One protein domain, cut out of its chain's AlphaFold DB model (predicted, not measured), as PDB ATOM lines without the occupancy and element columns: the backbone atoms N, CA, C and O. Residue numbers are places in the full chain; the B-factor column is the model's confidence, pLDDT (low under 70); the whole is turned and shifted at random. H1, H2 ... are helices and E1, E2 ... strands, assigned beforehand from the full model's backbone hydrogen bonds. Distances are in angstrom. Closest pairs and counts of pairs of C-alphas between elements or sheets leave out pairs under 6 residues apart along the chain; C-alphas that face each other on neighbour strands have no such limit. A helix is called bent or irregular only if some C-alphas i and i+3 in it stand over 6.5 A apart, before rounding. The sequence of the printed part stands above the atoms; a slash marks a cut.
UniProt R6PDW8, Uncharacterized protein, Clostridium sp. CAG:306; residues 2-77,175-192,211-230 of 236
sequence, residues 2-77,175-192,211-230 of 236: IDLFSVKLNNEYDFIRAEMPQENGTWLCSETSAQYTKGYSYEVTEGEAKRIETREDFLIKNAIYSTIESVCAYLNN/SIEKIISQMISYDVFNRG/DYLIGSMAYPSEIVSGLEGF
ATOM      1  N   ILE A   2      -7.530   8.470 -83.778       91.00
ATOM      2  CA  ILE A   2      -7.625   9.395 -82.650       91.00
ATOM      3  C   ILE A   2      -6.198   9.749 -82.226       91.00
ATOM      4  O   ILE A   2      -5.393   8.866 -81.943       91.00
ATOM      5  N   ASP A   3      -5.882  11.036 -82.220       90.62
ATOM      6  CA  ASP A   3      -4.556  11.575 -81.927       90.62
ATOM      7  C   ASP A   3      -4.651  12.872 -81.112       90.62
ATOM      8  O   ASP A   3      -5.730  13.392 -80.824       90.62
ATOM      9  N   LEU A   4      -3.496  13.412 -80.728       90.81
ATOM     10  CA  LEU A   4      -3.441  14.622 -79.914       90.81
ATOM     11  C   LEU A   4      -4.136  15.823 -80.580       90.81
ATOM     12  O   LEU A   4      -4.853  16.572 -79.920       90.81
ATOM     13  N   PHE A   5      -3.940  15.988 -81.889       92.19
ATOM     14  CA  PHE A   5      -4.513  17.092 -82.654       92.19
ATOM     15  C   PHE A   5      -6.042  16.996 -82.725       92.19
ATOM     16  O   PHE A   5      -6.737  17.949 -82.387       92.19
ATOM     17  N   SER A   6      -6.574  15.833 -83.103       92.56
ATOM     18  CA  SER A   6      -8.016  15.583 -83.215       92.56
ATOM     19  C   SER A   6      -8.767  15.733 -81.894       92.56
ATOM     20  O   SER A   6      -9.926  16.143 -81.907       92.56
ATOM     21  N   VAL A   7      -8.129  15.440 -80.758       92.69
ATOM     22  CA  VAL A   7      -8.704  15.701 -79.431       92.69
ATOM     23  C   VAL A   7      -8.734  17.197 -79.139       92.69
ATOM     24  O   VAL A   7      -9.790  17.727 -78.788       92.69
ATOM     25  N   LYS A   8      -7.610  17.893 -79.330       93.69
ATOM     26  CA  LYS A   8      -7.505  19.330 -79.053       93.69
ATOM     27  C   LYS A   8      -8.367  20.199 -79.953       93.69
ATOM     28  O   LYS A   8      -8.841  21.219 -79.492       93.69
ATOM     29  N   LEU A   9      -8.672  19.771 -81.176       92.69
ATOM     30  CA  LEU A   9      -9.620  20.473 -82.054       92.69
ATOM     31  C   LEU A   9     -11.007  20.727 -81.430       92.69
ATOM     32  O   LEU A   9     -11.775  21.507 -81.981       92.69
ATOM     33  N   ASN A  10     -11.349  20.057 -80.328       91.38
ATOM     34  CA  ASN A  10     -12.592  20.289 -79.591       91.38
ATOM     35  C   ASN A  10     -12.479  21.409 -78.537       91.38
ATOM     36  O   ASN A  10     -13.453  21.651 -77.828       91.38
ATOM     37  N   ASN A  11     -11.318  22.058 -78.419       89.00
ATOM     38  CA  ASN A  11     -11.086  23.234 -77.584       89.00
ATOM     39  C   ASN A  11     -11.008  24.509 -78.444       89.00
ATOM     40  O   ASN A  11     -10.819  24.441 -79.663       89.00
ATOM     41  N   GLU A  12     -11.151  25.671 -77.810       88.56
ATOM     42  CA  GLU A  12     -11.062  26.968 -78.482       88.56
ATOM     43  C   GLU A  12      -9.598  27.411 -78.603       88.56
ATOM     44  O   GLU A  12      -8.895  27.565 -77.607       88.56
ATOM     45  N   TYR A  13      -9.145  27.616 -79.843       91.06
ATOM     46  CA  TYR A  13      -7.867  28.252 -80.162       91.06
ATOM     47  C   TYR A  13      -8.119  29.395 -81.138       91.06
ATOM     48  O   TYR A  13      -8.935  29.255 -82.053       91.06
ATOM     49  N   ASP A  14      -7.373  30.486 -80.995       92.56
ATOM     50  CA  ASP A  14      -7.459  31.632 -81.908       92.56
ATOM     51  C   ASP A  14      -7.040  31.237 -83.334       92.56
ATOM     52  O   ASP A  14      -7.621  31.692 -84.324       92.56
ATOM     53  N   PHE A  15      -6.056  30.334 -83.452       90.50
ATOM     54  CA  PHE A  15      -5.499  29.898 -84.730       90.50
ATOM     55  C   PHE A  15      -5.290  28.380 -84.805       90.50
ATOM     56  O   PHE A  15      -4.699  27.761 -83.921       90.50
ATOM     57  N   ILE A  16      -5.701  27.776 -85.927       90.94
ATOM     58  CA  ILE A  16      -5.492  26.350 -86.235       90.94
ATOM     59  C   ILE A  16      -4.847  26.239 -87.620       90.94
ATOM     60  O   ILE A  16      -5.537  26.363 -88.634       90.94
ATOM     61  N   ARG A  17      -3.520  26.063 -87.688       85.44
ATOM     62  CA  ARG A  17      -2.753  26.074 -88.953       85.44
ATOM     63  C   ARG A  17      -1.514  25.173 -88.903       85.44
ATOM     64  O   ARG A  17      -1.053  24.784 -87.834       85.44
ATOM     65  N   ALA A  18      -0.958  24.861 -90.072       80.50
ATOM     66  CA  ALA A  18       0.284  24.090 -90.217       80.50
ATOM     67  C   ALA A  18       1.561  24.953 -90.150       80.50
ATOM     68  O   ALA A  18       2.669  24.434 -90.225       80.50
ATOM     69  N   GLU A  19       1.415  26.274 -90.062       77.62
ATOM     70  CA  GLU A  19       2.528  27.219 -90.145       77.62
ATOM     71  C   GLU A  19       3.075  27.580 -88.761       77.62
ATOM     72  O   GLU A  19       2.442  27.345 -87.730       77.62
ATOM     73  N   MET A  20       4.278  28.159 -88.748       76.94
ATOM     74  CA  MET A  20       4.882  28.687 -87.529       76.94
ATOM     75  C   MET A  20       3.976  29.768 -86.912       76.94
ATOM     76  O   MET A  20       3.573  30.678 -87.638       76.94
ATOM     77  N   PRO A  21       3.698  29.717 -85.597       83.06
ATOM     78  CA  PRO A  21       2.942  30.762 -84.916       83.06
ATOM     79  C   PRO A  21       3.652  32.121 -85.005       83.06
ATOM     80  O   PRO A  21       4.853  32.208 -84.743       83.06
ATOM     81  N   GLN A  22       2.922  33.171 -85.392       81.38
ATOM     82  CA  GLN A  22       3.456  34.540 -85.541       81.38
ATOM     83  C   GLN A  22       2.553  35.615 -84.931       81.38
ATOM     84  O   GLN A  22       3.042  36.657 -84.498       81.38
ATOM     85  N   GLU A  23       1.244  35.375 -84.905       87.44
ATOM     86  CA  GLU A  23       0.263  36.313 -84.361       87.44
ATOM     87  C   GLU A  23       0.045  36.034 -82.874       87.44
ATOM     88  O   GLU A  23       0.040  34.875 -82.454       87.44
ATOM     89  N   ASN A  24      -0.147  37.092 -82.084       92.19
ATOM     90  CA  ASN A  24      -0.463  36.950 -80.666       92.19
ATOM     91  C   ASN A  24      -1.771  36.175 -80.487       92.19
ATOM     92  O   ASN A  24      -2.759  36.475 -81.157       92.19
ATOM     93  N   GLY A  25      -1.775  35.229 -79.553       91.88
ATOM     94  CA  GLY A  25      -2.930  34.388 -79.260       91.88
ATOM     95  C   GLY A  25      -2.556  32.929 -79.035       91.88
ATOM     96  O   GLY A  25      -1.384  32.561 -78.913       91.88
ATOM     97  N   THR A  26      -3.579  32.092 -78.983       93.19
ATOM     98  CA  THR A  26      -3.485  30.648 -78.790       93.19
ATOM     99  C   THR A  26      -3.504  29.917 -80.130       93.19
ATOM    100  O   THR A  26      -4.316  30.181 -81.015       93.19
ATOM    101  N   TRP A  27      -2.579  28.977 -80.295       92.31
ATOM    102  CA  TRP A  27      -2.360  28.251 -81.541       92.31
ATOM    103  C   TRP A  27      -2.456  26.749 -81.315       92.31
ATOM    104  O   TRP A  27      -1.861  26.231 -80.370       92.31
ATOM    105  N   LEU A  28      -3.104  26.041 -82.237       92.62
ATOM    106  CA  LEU A  28      -3.018  24.589 -82.382       92.62
ATOM    107  C   LEU A  28      -2.381  24.240 -83.733       92.62
ATOM    108  O   LEU A  28      -2.920  24.558 -84.796       92.62
ATOM    109  N   CYS A  29      -1.240  23.551 -83.701       88.75
ATOM    110  CA  CYS A  29      -0.463  23.262 -84.907       88.75
ATOM    111  C   CYS A  29      -0.839  21.910 -85.544       88.75
ATOM    112  O   CYS A  29      -0.819  20.871 -84.875       88.75
ATOM    113  N   SER A  30      -1.127  21.903 -86.854       81.19
ATOM    114  CA  SER A  30      -1.600  20.716 -87.595       81.19
ATOM    115  C   SER A  30      -0.524  19.947 -88.382       81.19
ATOM    116  O   SER A  30      -0.746  18.777 -88.692       81.19
ATOM    117  N   GLU A  31       0.637  20.545 -88.687       74.75
ATOM    118  CA  GLU A  31       1.779  19.871 -89.339       74.75
ATOM    119  C   GLU A  31       3.121  20.616 -89.138       74.75
ATOM    120  O   GLU A  31       3.146  21.707 -88.577       74.75
ATOM    121  N   THR A  32       4.240  19.962 -89.485       57.94
ATOM    122  CA  THR A  32       5.553  20.081 -88.811       57.94
ATOM    123  C   THR A  32       6.494  21.158 -89.368       57.94
ATOM    124  O   THR A  32       6.820  21.175 -90.552       57.94
ATOM    125  N   SER A  33       7.066  21.944 -88.455       56.47
ATOM    126  CA  SER A  33       8.308  22.712 -88.621       56.47
ATOM    127  C   SER A  33       9.361  22.147 -87.656       56.47
ATOM    128  O   SER A  33       9.006  21.507 -86.669       56.47
ATOM    129  N   ALA A  34      10.656  22.399 -87.877       66.81
ATOM    130  CA  ALA A  34      11.735  21.932 -86.992       66.81
ATOM    131  C   ALA A  34      11.566  22.347 -85.510       66.81
ATOM    132  O   ALA A  34      12.197  21.759 -84.635       66.81
ATOM    133  N   GLN A  35      10.721  23.345 -85.228       67.00
ATOM    134  CA  GLN A  35      10.461  23.868 -83.885       67.00
ATOM    135  C   GLN A  35       9.142  23.374 -83.257       67.00
ATOM    136  O   GLN A  35       8.991  23.484 -82.043       67.00
ATOM    137  N   TYR A  36       8.204  22.807 -84.034       68.50
ATOM    138  CA  TYR A  36       6.855  22.473 -83.549       68.50
ATOM    139  C   TYR A  36       6.347  21.125 -84.076       68.50
ATOM    140  O   TYR A  36       6.490  20.802 -85.254       68.50
ATOM    141  N   THR A  37       5.709  20.344 -83.199       71.62
ATOM    142  CA  THR A  37       5.137  19.022 -83.516       71.62
ATOM    143  C   THR A  37       3.614  19.085 -83.647       71.62
ATOM    144  O   THR A  37       2.946  19.803 -82.903       71.62
ATOM    145  N   LYS A  38       3.064  18.282 -84.564       80.44
ATOM    146  CA  LYS A  38       1.622  18.090 -84.774       80.44
ATOM    147  C   LYS A  38       0.874  17.808 -83.462       80.44
ATOM    148  O   LYS A  38       1.270  16.933 -82.693       80.44
ATOM    149  N   GLY A  39      -0.218  18.538 -83.235       85.50
ATOM    150  CA  GLY A  39      -1.063  18.416 -82.042       85.50
ATOM    151  C   GLY A  39      -0.544  19.160 -80.809       85.50
ATOM    152  O   GLY A  39      -1.205  19.148 -79.775       85.50
ATOM    153  N   TYR A  40       0.608  19.829 -80.876       90.38
ATOM    154  CA  TYR A  40       1.018  20.734 -79.800       90.38
ATOM    155  C   TYR A  40       0.362  22.099 -79.956       90.38
ATOM    156  O   TYR A  40       0.109  22.566 -81.069       90.38
ATOM    157  N   SER A  41       0.083  22.705 -78.809       91.38
ATOM    158  CA  SER A  41      -0.520  24.022 -78.699       91.38
ATOM    159  C   SER A  41       0.465  25.011 -78.091       91.38
ATOM    160  O   SER A  41       1.357  24.638 -77.316       91.38
ATOM    161  N   TYR A  42       0.318  26.273 -78.481       91.50
ATOM    162  CA  TYR A  42       1.219  27.357 -78.106       91.50
ATOM    163  C   TYR A  42       0.434  28.601 -77.722       91.50
ATOM    164  O   TYR A  42      -0.608  28.892 -78.300       91.50
ATOM    165  N   GLU A  43       0.979  29.348 -76.779       93.06
ATOM    166  CA  GLU A  43       0.622  30.737 -76.535       93.06
ATOM    167  C   GLU A  43       1.719  31.607 -77.149       93.06
ATOM    168  O   GLU A  43       2.907  31.391 -76.881       93.06
ATOM    169  N   VAL A  44       1.329  32.549 -78.005       91.50
ATOM    170  CA  VAL A  44       2.238  33.508 -78.636       91.50
ATOM    171  C   VAL A  44       2.004  34.878 -78.032       91.50
ATOM    172  O   VAL A  44       0.890  35.402 -78.078       91.50
ATOM    173  N   THR A  45       3.059  35.469 -77.480       91.12
ATOM    174  CA  THR A  45       3.050  36.843 -76.967       91.12
ATOM    175  C   THR A  45       4.296  37.559 -77.467       91.12
ATOM    176  O   THR A  45       5.404  37.066 -77.287       91.12
ATOM    177  N   GLU A  46       4.113  38.700 -78.134       87.75
ATOM    178  CA  GLU A  46       5.205  39.534 -78.670       87.75
ATOM    179  C   GLU A  46       6.154  38.769 -79.616       87.75
ATOM    180  O   GLU A  46       7.348  39.045 -79.697       87.75
ATOM    181  N   GLY A  47       5.608  37.807 -80.366       82.25
ATOM    182  CA  GLY A  47       6.367  36.974 -81.305       82.25
ATOM    183  C   GLY A  47       7.119  35.800 -80.666       82.25
ATOM    184  O   GLY A  47       7.755  35.031 -81.387       82.25
ATOM    185  N   GLU A  48       7.026  35.609 -79.348       86.31
ATOM    186  CA  GLU A  48       7.573  34.441 -78.657       86.31
ATOM    187  C   GLU A  48       6.503  33.361 -78.485       86.31
ATOM    188  O   GLU A  48       5.466  33.592 -77.865       86.31
ATOM    189  N   ALA A  49       6.760  32.163 -79.017       88.56
ATOM    190  CA  ALA A  49       5.863  31.019 -78.889       88.56
ATOM    191  C   ALA A  49       6.275  30.123 -77.715       88.56
ATOM    192  O   ALA A  49       7.364  29.540 -77.696       88.56
ATOM    193  N   LYS A  50       5.369  29.944 -76.755       89.44
ATOM    194  CA  LYS A  50       5.553  29.073 -75.592       89.44
ATOM    195  C   LYS A  50       4.583  27.901 -75.655       89.44
ATOM    196  O   LYS A  50       3.385  28.093 -75.823       89.44
ATOM    197  N   ARG A  51       5.087  26.672 -75.491       89.56
ATOM    198  CA  ARG A  51       4.235  25.473 -75.480       89.56
ATOM    199  C   ARG A  51       3.320  25.482 -74.254       89.56
ATOM    200  O   ARG A  51       3.807  25.590 -73.126       89.56
ATOM    201  N   ILE A  52       2.024  25.322 -74.489       90.88
ATOM    202  CA  ILE A  52       0.996  25.185 -73.453       90.88
ATOM    203  C   ILE A  52       0.465  23.750 -73.427       90.88
ATOM    204  O   ILE A  52       0.834  22.923 -74.263       90.88
ATOM    205  N   GLU A  53      -0.341  23.435 -72.412       88.06
ATOM    206  CA  GLU A  53      -1.075  22.164 -72.306       88.06
ATOM    207  C   GLU A  53      -0.188  20.898 -72.317       88.06
ATOM    208  O   GLU A  53      -0.587  19.815 -72.739       88.06
ATOM    209  N   THR A  54       1.067  21.014 -71.870       87.44
ATOM    210  CA  THR A  54       2.031  19.896 -71.891       87.44
ATOM    211  C   THR A  54       1.633  18.736 -70.975       87.44
ATOM    212  O   THR A  54       1.948  17.581 -71.271       87.44
ATOM    213  N   ARG A  55       0.938  19.026 -69.868       86.62
ATOM    214  CA  ARG A  55       0.370  18.011 -68.972       86.62
ATOM    215  C   ARG A  55      -0.827  17.338 -69.634       86.62
ATOM    216  O   ARG A  55      -0.954  16.118 -69.588       86.62
ATOM    217  N   GLU A  56      -1.680  18.125 -70.262       88.25
ATOM    218  CA  GLU A  56      -2.886  17.703 -70.961       88.25
ATOM    219  C   GLU A  56      -2.516  16.805 -72.149       88.25
ATOM    220  O   GLU A  56      -3.142  15.767 -72.334       88.25
ATOM    221  N   ASP A  57      -1.418  17.084 -72.860       90.31
ATOM    222  CA  ASP A  57      -0.868  16.200 -73.901       90.31
ATOM    223  C   ASP A  57      -0.612  14.781 -73.398       90.31
ATOM    224  O   ASP A  57      -0.890  13.796 -74.088       90.31
ATOM    225  N   PHE A  58      -0.048  14.675 -72.195       86.06
ATOM    226  CA  PHE A  58       0.219  13.395 -71.557       86.06
ATOM    227  C   PHE A  58      -1.081  12.700 -71.138       86.06
ATOM    228  O   PHE A  58      -1.232  11.500 -71.371       86.06
ATOM    229  N   LEU A  59      -2.037  13.445 -70.570       86.19
ATOM    230  CA  LEU A  59      -3.351  12.910 -70.199       86.19
ATOM    231  C   LEU A  59      -4.110  12.379 -71.421       86.19
ATOM    232  O   LEU A  59      -4.614  11.259 -71.378       86.19
ATOM    233  N   ILE A  60      -4.117  13.132 -72.524       88.38
ATOM    234  CA  ILE A  60      -4.758  12.742 -73.782       88.38
ATOM    235  C   ILE A  60      -4.163  11.431 -74.290       88.38
ATOM    236  O   ILE A  60      -4.899  10.470 -74.493       88.38
ATOM    237  N   LYS A  61      -2.835  11.357 -74.447       88.06
ATOM    238  CA  LYS A  61      -2.162  10.159 -74.978       88.06
ATOM    239  C   LYS A  61      -2.465   8.903 -74.158       88.06
ATOM    240  O   LYS A  61      -2.704   7.848 -74.738       88.06
ATOM    241  N   ASN A  62      -2.512   9.018 -72.832       85.19
ATOM    242  CA  ASN A  62      -2.833   7.888 -71.958       85.19
ATOM    243  C   ASN A  62      -4.318   7.498 -71.981       85.19
ATOM    244  O   ASN A  62      -4.645   6.355 -71.672       85.19
ATOM    245  N   ALA A  63      -5.213   8.418 -72.340       85.88
ATOM    246  CA  ALA A  63      -6.653   8.182 -72.330       85.88
ATOM    247  C   ALA A  63      -7.188   7.534 -73.618       85.88
ATOM    248  O   ALA A  63      -8.270   6.945 -73.580       85.88
ATOM    249  N   ILE A  64      -6.473   7.626 -74.750       89.25
ATOM    250  CA  ILE A  64      -6.970   7.182 -76.069       89.25
ATOM    251  C   ILE A  64      -7.464   5.733 -76.024       89.25
ATOM    252  O   ILE A  64      -8.640   5.469 -76.286       89.25
ATOM    253  N   TYR A  65      -6.603   4.789 -75.640       89.12
ATOM    254  CA  TYR A  65      -6.933   3.364 -75.732       89.12
ATOM    255  C   TYR A  65      -7.963   2.904 -74.705       89.12
ATOM    256  O   TYR A  65      -8.868   2.148 -75.057       89.12
ATOM    257  N   SER A  66      -7.899   3.413 -73.472       85.12
ATOM    258  CA  SER A  66      -8.910   3.113 -72.450       85.12
ATOM    259  C   SER A  66     -10.288   3.669 -72.819       85.12
ATOM    260  O   SER A  66     -11.316   3.066 -72.496       85.12
ATOM    261  N   THR A  67     -10.334   4.809 -73.515       88.75
ATOM    262  CA  THR A  67     -11.596   5.401 -73.981       88.75
ATOM    263  C   THR A  67     -12.163   4.619 -75.160       88.75
ATOM    264  O   THR A  67     -13.354   4.311 -75.150       88.75
ATOM    265  N   ILE A  68     -11.324   4.215 -76.127       89.06
ATOM    266  CA  ILE A  68     -11.725   3.308 -77.217       89.06
ATOM    267  C   ILE A  68     -12.328   2.021 -76.643       89.06
ATOM    268  O   ILE A  68     -13.426   1.635 -77.035       89.06
ATOM    269  N   GLU A  69     -11.653   1.380 -75.685       85.19
ATOM    270  CA  GLU A  69     -12.141   0.153 -75.046       85.19
ATOM    271  C   GLU A  69     -13.499   0.369 -74.364       85.19
ATOM    272  O   GLU A  69     -14.438  -0.398 -74.592       85.19
ATOM    273  N   SER A  70     -13.633   1.450 -73.591       82.81
ATOM    274  CA  SER A  70     -14.879   1.797 -72.897       82.81
ATOM    275  C   SER A  70     -16.039   2.037 -73.868       82.81
ATOM    276  O   SER A  70     -17.151   1.564 -73.630       82.81
ATOM    277  N   VAL A  71     -15.791   2.737 -74.980       85.19
ATOM    278  CA  VAL A  71     -16.805   3.001 -76.011       85.19
ATOM    279  C   VAL A  71     -17.182   1.718 -76.749       85.19
ATOM    280  O   VAL A  71     -18.369   1.425 -76.877       85.19
ATOM    281  N   CYS A  72     -16.218   0.899 -77.169       82.62
ATOM    282  CA  CYS A  72     -16.497  -0.393 -77.805       82.62
ATOM    283  C   CYS A  72     -17.307  -1.325 -76.885       82.62
ATOM    284  O   CYS A  72     -18.249  -1.989 -77.335       82.62
ATOM    285  N   ALA A  73     -16.989  -1.342 -75.586       79.19
ATOM    286  CA  ALA A  73     -17.736  -2.090 -74.579       79.19
ATOM    287  C   ALA A  73     -19.171  -1.566 -74.418       79.19
ATOM    288  O   ALA A  73     -20.114  -2.363 -74.412       79.19
ATOM    289  N   TYR A  74     -19.349  -0.241 -74.349       79.38
ATOM    290  CA  TYR A  74     -20.661   0.407 -74.271       79.38
ATOM    291  C   TYR A  74     -21.541   0.093 -75.487       79.38
ATOM    292  O   TYR A  74     -22.711  -0.280 -75.353       79.38
ATOM    293  N   LEU A  75     -20.963   0.212 -76.682       80.44
ATOM    294  CA  LEU A  75     -21.644  -0.061 -77.943       80.44
ATOM    295  C   LEU A  75     -21.973  -1.540 -78.116       80.44
ATOM    296  O   LEU A  75     -22.768  -1.884 -78.992       80.44
ATOM    297  N   ASN A  76     -21.341  -2.413 -77.322       76.31
ATOM    298  CA  ASN A  76     -21.285  -3.836 -77.602       76.31
ATOM    299  C   ASN A  76     -20.900  -4.028 -79.081       76.31
ATOM    300  O   ASN A  76     -21.570  -4.750 -79.821       76.31
ATOM    301  N   ASN A  77     -19.876  -3.282 -79.528       78.06
ATOM    302  CA  ASN A  77     -19.382  -3.282 -80.901       78.06
ATOM    303  C   ASN A  77     -17.890  -2.936 -80.981       78.06
ATOM    304  O   ASN A  77     -17.504  -1.829 -80.628       78.06
ATOM    305  N   SER A 175     -17.321   8.959 -87.303       90.50
ATOM    306  CA  SER A 175     -18.241   9.510 -86.303       90.50
ATOM    307  C   SER A 175     -17.931   9.027 -84.884       90.50
ATOM    308  O   SER A 175     -17.994   9.822 -83.952       90.50
ATOM    309  N   ILE A 176     -17.559   7.754 -84.717       90.94
ATOM    310  CA  ILE A 176     -17.155   7.182 -83.426       90.94
ATOM    311  C   ILE A 176     -15.805   7.750 -82.993       90.94
ATOM    312  O   ILE A 176     -15.671   8.153 -81.841       90.94
ATOM    313  N   GLU A 177     -14.832   7.844 -83.906       92.94
ATOM    314  CA  GLU A 177     -13.541   8.479 -83.609       92.94
ATOM    315  C   GLU A 177     -13.732   9.925 -83.128       92.94
ATOM    316  O   GLU A 177     -13.170  10.309 -82.107       92.94
ATOM    317  N   LYS A 178     -14.593  10.702 -83.803       92.75
ATOM    318  CA  LYS A 178     -14.915  12.081 -83.408       92.75
ATOM    319  C   LYS A 178     -15.515  12.155 -82.004       92.75
ATOM    320  O   LYS A 178     -15.100  13.003 -81.218       92.75
ATOM    321  N   ILE A 179     -16.463  11.276 -81.684       92.06
ATOM    322  CA  ILE A 179     -17.084  11.243 -80.355       92.06
ATOM    323  C   ILE A 179     -16.047  10.881 -79.292       92.06
ATOM    324  O   ILE A 179     -15.970  11.555 -78.272       92.06
ATOM    325  N   ILE A 180     -15.199   9.878 -79.536       92.69
ATOM    326  CA  ILE A 180     -14.117   9.521 -78.608       92.69
ATOM    327  C   ILE A 180     -13.188  10.722 -78.380       92.69
ATOM    328  O   ILE A 180     -12.863  11.026 -77.233       92.69
ATOM    329  N   SER A 181     -12.820  11.458 -79.432       94.31
ATOM    330  CA  SER A 181     -12.016  12.676 -79.295       94.31
ATOM    331  C   SER A 181     -12.700  13.749 -78.439       94.31
ATOM    332  O   SER A 181     -12.047  14.358 -77.592       94.31
ATOM    333  N   GLN A 182     -14.012  13.946 -78.602       92.56
ATOM    334  CA  GLN A 182     -14.808  14.865 -77.775       92.56
ATOM    335  C   GLN A 182     -14.873  14.422 -76.312       92.56
ATOM    336  O   GLN A 182     -14.766  15.252 -75.415       92.56
ATOM    337  N   MET A 183     -15.013  13.119 -76.056       90.06
ATOM    338  CA  MET A 183     -15.029  12.562 -74.702       90.06
ATOM    339  C   MET A 183     -13.699  12.791 -73.983       90.06
ATOM    340  O   MET A 183     -13.696  13.236 -72.837       90.06
ATOM    341  N   ILE A 184     -12.577  12.541 -74.664       90.50
ATOM    342  CA  ILE A 184     -11.240  12.777 -74.103       90.50
ATOM    343  C   ILE A 184     -11.020  14.276 -73.873       90.50
ATOM    344  O   ILE A 184     -10.528  14.664 -72.819       90.50
ATOM    345  N   SER A 185     -11.411  15.126 -74.826       91.62
ATOM    346  CA  SER A 185     -11.316  16.581 -74.670       91.62
ATOM    347  C   SER A 185     -12.129  17.068 -73.468       91.62
ATOM    348  O   SER A 185     -11.609  17.806 -72.633       91.62
ATOM    349  N   TYR A 186     -13.363  16.583 -73.315       88.62
ATOM    350  CA  TYR A 186     -14.188  16.898 -72.156       88.62
ATOM    351  C   TYR A 186     -13.504  16.482 -70.852       88.62
ATOM    352  O   TYR A 186     -13.415  17.294 -69.939       88.62
ATOM    353  N   ASP A 187     -12.971  15.262 -70.773       84.31
ATOM    354  CA  ASP A 187     -12.302  14.762 -69.566       84.31
ATOM    355  C   ASP A 187     -11.050  15.555 -69.181       84.31
ATOM    356  O   ASP A 187     -10.738  15.658 -67.996       84.31
ATOM    357  N   VAL A 188     -10.329  16.091 -70.167       85.88
ATOM    358  CA  VAL A 188      -9.049  16.777 -69.953       85.88
ATOM    359  C   VAL A 188      -9.225  18.275 -69.705       85.88
ATOM    360  O   VAL A 188      -8.532  18.818 -68.848       85.88
ATOM    361  N   PHE A 189     -10.138  18.937 -70.421       86.75
ATOM    362  CA  PHE A 189     -10.258  20.401 -70.410       86.75
ATOM    363  C   PHE A 189     -11.497  20.919 -69.674       86.75
ATOM    364  O   PHE A 189     -11.436  21.976 -69.052       86.75
ATOM    365  N   ASN A 190     -12.615  20.189 -69.724       84.00
ATOM    366  CA  ASN A 190     -13.926  20.729 -69.332       84.00
ATOM    367  C   ASN A 190     -14.506  20.087 -68.074       84.00
ATOM    368  O   ASN A 190     -15.305  20.706 -67.369       84.00
ATOM    369  N   ARG A 191     -14.154  18.830 -67.793       76.69
ATOM    370  CA  ARG A 191     -14.625  18.120 -66.613       76.69
ATOM    371  C   ARG A 191     -13.945  18.753 -65.404       76.69
ATOM    372  O   ARG A 191     -12.781  18.481 -65.122       76.69
ATOM    373  N   GLY A 192     -14.687  19.614 -64.707       60.97
ATOM    374  CA  GLY A 192     -14.259  20.149 -63.420       60.97
ATOM    375  C   GLY A 192     -13.829  19.015 -62.490       60.97
ATOM    376  O   GLY A 192     -14.340  17.895 -62.594       60.97
ATOM    377  N   ASP A 211     -24.077   9.497 -60.670       33.59
ATOM    378  CA  ASP A 211     -25.291   9.234 -61.436       33.59
ATOM    379  C   ASP A 211     -25.814  10.456 -62.213       33.59
ATOM    380  O   ASP A 211     -26.597  11.251 -61.703       33.59
ATOM    381  N   TYR A 212     -25.479  10.538 -63.500       33.41
ATOM    382  CA  TYR A 212     -26.360  11.121 -64.519       33.41
ATOM    383  C   TYR A 212     -26.500  10.099 -65.649       33.41
ATOM    384  O   TYR A 212     -25.767  10.087 -66.637       33.41
ATOM    385  N   LEU A 213     -27.400   9.142 -65.421       35.53
ATOM    386  CA  LEU A 213     -27.616   7.980 -66.271       35.53
ATOM    387  C   LEU A 213     -28.543   8.310 -67.446       35.53
ATOM    388  O   LEU A 213     -29.764   8.238 -67.331       35.53
ATOM    389  N   ILE A 214     -27.945   8.516 -68.618       36.22
ATOM    390  CA  ILE A 214     -28.456   7.901 -69.847       36.22
ATOM    391  C   ILE A 214     -27.363   6.940 -70.331       36.22
ATOM    392  O   ILE A 214     -26.316   7.348 -70.817       36.22
ATOM    393  N   GLY A 215     -27.573   5.636 -70.132       42.09
ATOM    394  CA  GLY A 215     -26.754   4.601 -70.772       42.09
ATOM    395  C   GLY A 215     -25.312   4.430 -70.266       42.09
ATOM    396  O   GLY A 215     -24.433   4.147 -71.064       42.09
ATOM    397  N   SER A 216     -25.034   4.504 -68.962       52.09
ATOM    398  CA  SER A 216     -23.756   4.094 -68.318       52.09
ATOM    399  C   SER A 216     -22.471   4.896 -68.621       52.09
ATOM    400  O   SER A 216     -21.440   4.607 -68.016       52.09
ATOM    401  N   MET A 217     -22.499   5.923 -69.477       58.62
ATOM    402  CA  MET A 217     -21.359   6.832 -69.682       58.62
ATOM    403  C   MET A 217     -21.683   8.223 -69.116       58.62
ATOM    404  O   MET A 217     -22.601   8.876 -69.592       58.62
ATOM    405  N   ALA A 218     -20.936   8.685 -68.108       68.69
ATOM    406  CA  ALA A 218     -21.179   9.962 -67.417       68.69
ATOM    407  C   ALA A 218     -20.706  11.195 -68.224       68.69
ATOM    408  O   ALA A 218     -19.840  11.942 -67.770       68.69
ATOM    409  N   TYR A 219     -21.216  11.385 -69.440       74.75
ATOM    410  CA  TYR A 219     -20.876  12.516 -70.315       74.75
ATOM    411  C   TYR A 219     -22.142  13.282 -70.721       74.75
ATOM    412  O   TYR A 219     -23.228  12.694 -70.712       74.75
ATOM    413  N   PRO A 220     -22.028  14.568 -71.104       78.62
ATOM    414  CA  PRO A 220     -23.143  15.326 -71.663       78.62
ATOM    415  C   PRO A 220     -23.846  14.575 -72.803       78.62
ATOM    416  O   PRO A 220     -23.194  13.955 -73.648       78.62
ATOM    417  N   SER A 221     -25.178  14.662 -72.860       77.25
ATOM    418  CA  SER A 221     -26.003  13.973 -73.869       77.25
ATOM    419  C   SER A 221     -25.619  14.334 -75.307       77.25
ATOM    420  O   SER A 221     -25.745  13.519 -76.219       77.25
ATOM    421  N   GLU A 222     -25.107  15.545 -75.503       79.88
ATOM    422  CA  GLU A 222     -24.604  16.058 -76.779       79.88
ATOM    423  C   GLU A 222     -23.430  15.229 -77.321       79.88
ATOM    424  O   GLU A 222     -23.308  15.057 -78.530       79.88
ATOM    425  N   ILE A 223     -22.605  14.662 -76.432       81.19
ATOM    426  CA  ILE A 223     -21.456  13.823 -76.793       81.19
ATOM    427  C   ILE A 223     -21.902  12.371 -77.021       81.19
ATOM    428  O   ILE A 223     -21.473  11.722 -77.973       81.19
ATOM    429  N   VAL A 224     -22.783  11.845 -76.163       79.06
ATOM    430  CA  VAL A 224     -23.125  10.407 -76.147       79.06
ATOM    431  C   VAL A 224     -24.208  10.035 -77.163       79.06
ATOM    432  O   VAL A 224     -24.217   8.903 -77.645       79.06
ATOM    433  N   SER A 225     -25.096  10.960 -77.542       79.81
ATOM    434  CA  SER A 225     -26.221  10.670 -78.450       79.81
ATOM    435  C   SER A 225     -25.774  10.095 -79.802       79.81
ATOM    436  O   SER A 225     -26.408   9.189 -80.340       79.81
ATOM    437  N   GLY A 226     -24.618  10.528 -80.317       79.38
ATOM    438  CA  GLY A 226     -24.047  10.009 -81.561       79.38
ATOM    439  C   GLY A 226     -23.590   8.542 -81.504       79.38
ATOM    440  O   GLY A 226     -23.385   7.929 -82.553       79.38
ATOM    441  N   LEU A 227     -23.447   7.957 -80.308       83.62
ATOM    442  CA  LEU A 227     -23.092   6.546 -80.116       83.62
ATOM    443  C   LEU A 227     -24.303   5.616 -80.242       83.62
ATOM    444  O   LEU A 227     -24.142   4.443 -80.575       83.62
ATOM    445  N   GLU A 228     -25.517   6.110 -79.992       80.38
ATOM    446  CA  GLU A 228     -26.715   5.267 -79.882       80.38
ATOM    447  C   GLU A 228     -27.001   4.480 -81.164       80.38
ATOM    448  O   GLU A 228     -27.313   3.292 -81.098       80.38
ATOM    449  N   GLY A 229     -26.785   5.094 -82.333       80.31
ATOM    450  CA  GLY A 229     -26.967   4.443 -83.635       80.31
ATOM    451  C   GLY A 229     -26.010   3.275 -83.913       80.31
ATOM    452  O   GLY A 229     -26.261   2.477 -84.812       80.31
ATOM    453  N   PHE A 230     -24.927   3.145 -83.144       80.50
ATOM    454  CA  PHE A 230     -23.932   2.077 -83.291       80.50
ATOM    455  C   PHE A 230     -24.076   0.970 -82.247       80.50
ATOM    456  O   PHE A 230     -23.363  -0.040 -82.314       80.50
TER     457      PHE A 230
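Overview. This is residues 2 to 77, 175 to 192 and 211 to 230 of the 236 residues of an uncharacterized protein of Clostridium sp. CAG:306 (UniProt R6PDW8). An elongated body has a small, strongly twisted sheet of four strands at one end and helices over the rest of its length. The bent helix H2 leads away from the sheet's strand E4 along the long axis, H3 packs on both of its arms, H4 runs beside H3 at the far end, and the short H1 sits between the sheet and H3. The printed part has 114 residues, with four named helices and four named strands in the order H1 E1 E2 E3 E4 H2 H3 H4. The sheet, in the order E1 E2 E3 E4, is mixed, and the class is mixed, helices and strands. The whole is only just compact, close to loose, with a radius of gyration of the C-alphas of 15.8 A and spans of 48 by 25 by 22 A.

Along the chain. The strands are E1, residues 15 to 17; E2, residues 25 to 29, 12.7 A long; E3, residues 41 to 45, 13.4 A; and E4, residues 48 to 52, 12.5 A. H2, residues 54 to 75, was assigned as one helix by its hydrogen bonds but is bent, with C-alphas 62 and 65 7.2 A apart; its arms are H2a, residues 54 to 62, 13.0 A, and H2b, residues 65 to 75, 15.3 A. H1 is residues 4 to 8, beginning at C-alpha 4 (-3.441, 14.622, -79.914). H3 is residues 175 to 190, 20.8 A. H4, residues 221 to 230, 15.3 A, is only just irregular, with C-alphas 223 and 226 6.6 A apart; it ends at C-alpha 230 (-23.932, 2.077, -83.291).

Arrangement. E2, E3 and E4 form a meander, each strand the antiparallel neighbour of the one before, with hairpins E2 and E3, and E3 and E4. N 27 and O 42 are 2.8 A apart, and N 43 and O 50 2.9 A. Edge strand E1 is parallel to E2, with N 28 and O 15 2.9 A apart. H1 only grazes the sheet. It touches H3, residues 178 to 185 alone, closest at the C-alphas of Val 7 and Ser 181, 4.5 A. The arms H2a and H2b stand at a steep tilt of 49 degrees. H3 touches H2a with residues 184 to 189 alone, at a steep tilt of 41 degrees, opposite ways; the closest C-alphas are those of Glu 56 and Val 188, 6.3 A. H3 touches H2b with residues 180 to 184 alone, closest at the C-alphas of Thr 67 and Ile 180, 6.7 A. H3 and H4 touch at a shallow tilt of 25 degrees, opposite ways, closest at the C-alphas of Ile 179 and Ile 223, 6.2 A. H4 and the sheet's strands are apart. Every O i to N i+4 pair is within hydrogen-bond range in H1, H2b and H3; in H2a 4 of 5 are, and in H4 1 of 6, beside 4 of 7 O i to N i+3 pairs.

Size, cuts and confidence. The two C-alphas farthest apart, those of Glu 46 and Asn 76, are 50.8 A apart. Residues 78 to 174 and 193 to 210 are not printed, with C-alpha gaps of 13.9 A and 15.6 A across the cuts. The link from E2 to E3, 11 residues, is long. The mean pLDDT of the printed part is 82.4; residues 32 to 36, 192 and 211 to 218 are under 70.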